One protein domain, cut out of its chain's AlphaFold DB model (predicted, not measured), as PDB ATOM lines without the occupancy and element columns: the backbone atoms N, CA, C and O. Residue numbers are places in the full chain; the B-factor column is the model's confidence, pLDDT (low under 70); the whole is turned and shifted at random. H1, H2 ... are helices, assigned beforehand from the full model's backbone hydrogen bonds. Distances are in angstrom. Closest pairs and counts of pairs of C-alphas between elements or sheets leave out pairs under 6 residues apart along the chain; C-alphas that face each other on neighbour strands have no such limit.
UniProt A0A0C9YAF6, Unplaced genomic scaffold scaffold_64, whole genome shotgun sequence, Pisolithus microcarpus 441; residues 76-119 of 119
ATOM      1  N   HIS A  76      38.160  27.700  42.535       82.50
ATOM      2  CA  HIS A  76      39.186  26.747  42.959       82.50
ATOM      3  C   HIS A  76      40.431  26.810  42.042       82.50
ATOM      4  O   HIS A  76      40.286  26.829  40.816       82.50
ATOM      5  N   PRO A  77      41.660  26.844  42.596       87.19
ATOM      6  CA  PRO A  77      42.024  26.643  44.008       87.19
ATOM      7  C   PRO A  77      41.880  27.881  44.904       87.19
ATOM      8  O   PRO A  77      42.184  27.823  46.089       87.19
ATOM      9  N   TYR A  78      41.444  29.014  44.365       88.19
ATOM     10  CA  TYR A  78      41.370  30.261  45.112       88.19
ATOM     11  C   TYR A  78      40.085  30.346  45.944       88.19
ATOM     12  O   TYR A  78      39.023  29.920  45.481       88.19
ATOM     13  N   PRO A  79      40.138  30.948  47.143       88.00
ATOM     14  CA  PRO A  79      38.970  31.062  48.019       88.00
ATOM     15  C   PRO A  79      37.889  31.994  47.453       88.00
ATOM     16  O   PRO A  79      36.711  31.847  47.764       88.00
ATOM     17  N   ASN A  80      38.271  32.957  46.610       90.06
ATOM     18  CA  ASN A  80      37.362  33.923  46.006       90.06
ATOM     19  C   ASN A  80      37.914  34.464  44.673       90.06
ATOM     20  O   ASN A  80      39.050  34.194  44.268       90.06
ATOM     21  N   LYS A  81      37.094  35.271  43.991       91.25
ATOM     22  CA  LYS A  81      37.436  35.890  42.704       91.25
ATOM     23  C   LYS A  81      38.632  36.842  42.790       91.25
ATOM     24  O   LYS A  81      39.418  36.898  41.847       91.25
ATOM     25  N   SER A  82      38.755  37.608  43.870       92.75
ATOM     26  CA  SER A  82      39.830  38.587  44.041       92.75
ATOM     27  C   SER A  82      41.183  37.889  44.138       92.75
ATOM     28  O   SER A  82      42.100  38.268  43.412       92.75
ATOM     29  N   SER A  83      41.284  36.817  44.928       92.38
ATOM     30  CA  SER A  83      42.504  36.009  45.042       92.38
ATOM     31  C   SER A  83      42.879  35.353  43.708       92.38
ATOM     32  O   SER A  83      44.050  35.372  43.334       92.38
ATOM     33  N   LEU A  84      41.896  34.855  42.941       92.75
ATOM     34  CA  LEU A  84      42.126  34.319  41.592       92.75
ATOM     35  C   LEU A  84      42.734  35.374  40.658       92.75
ATOM     36  O   LEU A  84      43.748  35.123  40.010       92.75
ATOM     37  N   LEU A  85      42.124  36.561  40.587       93.00
ATOM     38  CA  LEU A  85      42.593  37.645  39.720       93.00
ATOM     39  C   LEU A  85      43.965  38.172  40.150       93.00
ATOM     40  O   LEU A  85      44.773  38.553  39.305       93.00
ATOM     41  N   LEU A  86      44.233  38.198  41.456       93.00
ATOM     42  CA  LEU A  86      45.515  38.634  41.993       93.00
ATOM     43  C   LEU A  86      46.624  37.624  41.679       93.00
ATOM     44  O   LEU A  86      47.713  38.027  41.269       93.00
ATOM     45  N   GLY A  87      46.330  36.326  41.797       92.06
ATOM     46  CA  GLY A  87      47.219  35.249  41.371       92.06
ATOM     47  C   GLY A  87      47.526  35.318  39.875       92.06
ATOM     48  O   GLY A  87      48.695  35.312  39.493       92.06
ATOM     49  N   ASP A  88      46.502  35.476  39.031       91.50
ATOM     50  CA  ASP A  88      46.664  35.671  37.582       91.50
ATOM     51  C   ASP A  88      47.556  36.884  37.272       91.50
ATOM     52  O   ASP A  88      48.534  36.783  36.526       91.50
ATOM     53  N   TRP A  89      47.294  38.018  37.930       91.44
ATOM     54  CA  TRP A  89      48.099  39.225  37.778       91.44
ATOM     55  C   TRP A  89      49.573  39.017  38.183       91.44
ATOM     56  O   TRP A  89      50.506  39.516  37.532       91.44
ATOM     57  N   TYR A  90      49.794  38.293  39.281       90.06
ATOM     58  CA  TYR A  90      51.120  38.049  39.828       90.06
ATOM     59  C   TYR A  90      51.939  37.130  38.915       90.06
ATOM     60  O   TYR A  90      53.051  37.514  38.542       90.06
ATOM     61  N   TRP A  91      51.368  35.997  38.494       89.06
ATOM     62  CA  TRP A  91      52.074  34.945  37.757       89.06
ATOM     63  C   TRP A  91      52.154  35.173  36.240       89.06
ATOM     64  O   TRP A  91      53.195  34.916  35.644       89.06
ATOM     65  N   ASN A  92      51.106  35.694  35.593       82.62
ATOM     66  CA  ASN A  92      50.992  35.638  34.126       82.62
ATOM     67  C   ASN A  92      51.477  36.897  33.383       82.62
ATOM     68  O   ASN A  92      51.456  36.945  32.153       82.62
ATOM     69  N   HIS A  93      51.933  37.933  34.095       72.31
ATOM     70  CA  HIS A  93      52.325  39.218  33.490       72.31
ATOM     71  C   HIS A  93      53.839  39.446  33.368       72.31
ATOM     72  O   HIS A  93      54.263  40.593  33.219       72.31
ATOM     73  N   GLY A  94      54.629  38.368  33.391       66.50
ATOM     74  CA  GLY A  94      56.083  38.403  33.234       66.50
ATOM     75  C   GLY A  94      56.829  38.973  34.447       66.50
ATOM     76  O   GLY A  94      56.225  39.499  35.388       66.50
ATOM     77  N   SER A  95      58.160  38.872  34.401       69.19
ATOM     78  CA  SER A  95      59.074  39.369  35.440       69.19
ATOM     79  C   SER A  95      59.031  40.896  35.577       69.19
ATOM     80  O   SER A  95      59.116  41.419  36.688       69.19
ATOM     81  N   GLN A  96      58.810  41.621  34.472       76.38
ATOM     82  CA  GLN A  96      58.723  43.083  34.457       76.38
ATOM     83  C   GLN A  96      57.282  43.561  34.217       76.38
ATOM     84  O   GLN A  96      56.754  43.525  33.104       76.38
ATOM     85  N   LYS A  97      56.624  44.045  35.276       82.06
ATOM     86  CA  LYS A  97      55.230  44.507  35.204       82.06
ATOM     87  C   LYS A  97      55.146  45.900  34.568       82.06
ATOM     88  O   LYS A  97      55.681  46.875  35.085       82.06
ATOM     89  N   SER A  98      54.446  45.993  33.439       86.19
ATOM     90  CA  SER A  98      54.235  47.241  32.693       86.19
ATOM     91  C   SER A  98      53.232  48.191  33.369       86.19
ATOM     92  O   SER A  98      52.466  47.801  34.251       86.19
ATOM     93  N   GLN A  99      53.139  49.439  32.890       88.75
ATOM     94  CA  GLN A  99      52.120  50.394  33.355       88.75
ATOM     95  C   GLN A  99      50.687  49.858  33.171       88.75
ATOM     96  O   GLN A  99      49.823  50.083  34.019       88.75
ATOM     97  N   SER A 100      50.410  49.146  32.076       88.56
ATOM     98  CA  SER A 100      49.093  48.542  31.848       88.56
ATOM     99  C   SER A 100      48.820  47.400  32.826       88.56
ATOM    100  O   SER A 100      47.697  47.282  33.311       88.56
ATOM    101  N   SER A 101      49.842  46.616  33.179       87.81
ATOM    102  CA  SER A 101      49.759  45.615  34.246       87.81
ATOM    103  C   SER A 101      49.461  46.265  35.599       87.81
ATOM    104  O   SER A 101      48.558  45.825  36.304       87.81
ATOM    105  N   PHE A 102      50.123  47.374  35.934       90.62
ATOM    106  CA  PHE A 102      49.828  48.107  37.165       90.62
ATOM    107  C   PHE A 102      48.384  48.633  37.203       90.62
ATOM    108  O   PHE A 102      47.707  48.511  38.219       90.62
ATOM    109  N   ARG A 103      47.853  49.140  36.081       92.88
ATOM    110  CA  ARG A 103      46.434  49.539  36.008       92.88
ATOM    111  C   ARG A 103      45.481  48.373  36.267       92.88
ATOM    112  O   ARG A 103      44.446  48.584  36.888       92.88
ATOM    113  N   LYS A 104      45.821  47.157  35.818       92.12
ATOM    114  CA  LYS A 104      45.032  45.952  36.121       92.12
ATOM    115  C   LYS A 104      45.037  45.645  37.615       92.12
ATOM    116  O   LYS A 104      43.965  45.419  38.160       92.12
ATOM    117  N   LEU A 105      46.194  45.723  38.278       94.00
ATOM    118  CA  LEU A 105      46.267  45.576  39.736       94.00
ATOM    119  C   LEU A 105      45.358  46.583  40.440       94.00
ATOM    120  O   LEU A 105      44.539  46.190  41.264       94.00
ATOM    121  N   VAL A 106      45.468  47.867  40.079       95.56
ATOM    122  CA  VAL A 106      44.646  48.936  40.667       95.56
ATOM    123  C   VAL A 106      43.153  48.670  40.454       95.56
ATOM    124  O   VAL A 106      42.359  48.903  41.357       95.56
ATOM    125  N   ALA A 107      42.762  48.138  39.294       94.88
ATOM    126  CA  ALA A 107      41.376  47.765  39.028       94.88
ATOM    127  C   ALA A 107      40.896  46.564  39.867       94.88
ATOM    128  O   ALA A 107      39.716  46.509  40.206       94.88
ATOM    129  N   ILE A 108      41.784  45.620  40.208       94.12
ATOM    130  CA  ILE A 108      41.463  44.486  41.090       94.12
ATOM    131  C   ILE A 108      41.247  44.985  42.523       94.12
ATOM    132  O   ILE A 108      40.185  44.748  43.090       94.12
ATOM    133  N   ILE A 109      42.211  45.723  43.085       94.00
ATOM    134  CA  ILE A 109      42.148  46.206  44.480       94.00
ATOM    135  C   ILE A 109      41.137  47.341  44.679       94.00
ATOM    136  O   ILE A 109      40.664  47.567  45.786       94.00
ATOM    137  N   GLY A 110      40.820  48.082  43.615       93.56
ATOM    138  CA  GLY A 110      39.832  49.160  43.620       93.56
ATOM    139  C   GLY A 110      38.402  48.688  43.356       93.56
ATOM    140  O   GLY A 110      37.503  49.521  43.248       93.56
ATOM    141  N   ASN A 111      38.178  47.382  43.197       93.31
ATOM    142  CA  ASN A 111      36.843  46.823  43.030       93.31
ATOM    143  C   ASN A 111      36.030  46.985  44.330       93.31
ATOM    144  O   ASN A 111      36.558  46.766  45.412       93.31
ATOM    145  N   ALA A 112      34.743  47.332  44.235       92.31
ATOM    146  CA  ALA A 112      33.873  47.498  45.407       92.31
ATOM    147  C   ALA A 112      33.698  46.205  46.228       92.31
ATOM    148  O   ALA A 112      33.499  46.266  47.436       92.31
ATOM    149  N   GLU A 113      33.812  45.049  45.575       88.75
ATOM    150  CA  GLU A 113      33.736  43.727  46.202       88.75
ATOM    151  C   GLU A 113      35.102  43.248  46.726       88.75
ATOM    152  O   GLU A 113      35.204  42.156  47.281       88.75
ATOM    153  N   PHE A 114      36.173  44.027  46.529       92.38
ATOM    154  CA  PHE A 114      37.488  43.688  47.060       92.38
ATOM    155  C   PHE A 114      37.506  43.912  48.571       92.38
ATOM    156  O   PHE A 114      37.300  45.026  49.057       92.38
ATOM    157  N   ARG A 115      37.805  42.849  49.318       91.25
ATOM    158  CA  ARG A 115      37.984  42.901  50.765       91.25
ATOM    159  C   ARG A 115      39.433  42.558  51.095       91.25
ATOM    160  O   ARG A 115      39.891  41.489  50.699       91.25
ATOM    161  N   PRO A 116      40.156  43.429  51.815       88.31
ATOM    162  CA  PRO A 116      41.541  43.153  52.186       88.31
ATOM    163  C   PRO A 116      41.680  41.908  53.065       88.31
ATOM    164  O   PRO A 116      42.697  41.234  52.983       88.31
ATOM    165  N   ASP A 117      40.663  41.606  53.875       90.38
ATOM    166  CA  ASP A 117      40.637  40.442  54.771       90.38
ATOM    167  C   ASP A 117      40.557  39.094  54.024       90.38
ATOM    168  O   ASP A 117      40.791  38.050  54.629       90.38
ATOM    169  N   ASP A 118      40.223  39.112  52.728       84.50
ATOM    170  CA  ASP A 118      39.982  37.921  51.905       84.50
ATOM    171  C   ASP A 118      41.219  37.484  51.080       84.50
ATOM    172  O   ASP A 118      41.110  36.575  50.245       84.50
ATOM    173  N   ILE A 119      42.368  38.157  51.245       83.19
ATOM    174  CA  ILE A 119      43.610  37.938  50.474       83.19
ATOM    175  C   ILE A 119      44.690  37.255  51.309       83.19
ATOM    176  O   ILE A 119      44.960  37.723  52.436       83.19
TER     177      ILE A 119
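This is residues 76 to 119 of the 119 residues of an uncharacterized protein of Pisolithus microcarpus 441 (UniProt A0A0C9YAF6). This is a small, flat hairpin of two helices, H1 and H2, lying side by side and running opposite ways, with a loop joining them at one end. Beyond the hairpin's other end, residues 76 to 80 lead into H1, and residues 110 to 119 turn back after H2. The printed part has 44 residues with two named helices, H1 then H2, and no named strand; its class is all helix. It is compact, with a radius of gyration of the C-alphas of 10.6 A, and the C-alphas span 27 by 22 by 12 A.

Start at His 76, whose C-alpha is at (39.186, 26.747, 42.959). Find C-alpha 81 at (37.436, 35.890, 42.704); from there H1, residues 81 to 92, runs 16.0 A to C-alpha 92. Go on through residues 93 to 98, and at Gln 99 H2 begins; it holds residues 99 to 109 and runs 15.5 A to C-alpha 109 at (42.148, 46.206, 44.480).

H1 and H2 form a helical hairpin, two helices that follow each other and run opposite ways. They touch, and their closest C-alphas are those of Ser 82 and Ile 108, 6.8 A apart. Their lines stand at a shallow tilt of 20 degrees, and their centres are 11.1 A apart. Look along the backbones of H1 and H2: in both, every O i to N i+4 pair is within hydrogen-bond range.

The two C-alphas farthest apart are those of His 76 and Gln 99, 28.6 A. The printed part has no cut and ends at Ile 119, the chain's last residue. The link from H1 to H2 is short, with 6 residues. In the B-factor column of this model the mean pLDDT of the printed part is 88.4; look at residues 94 to 95 for the two under 70.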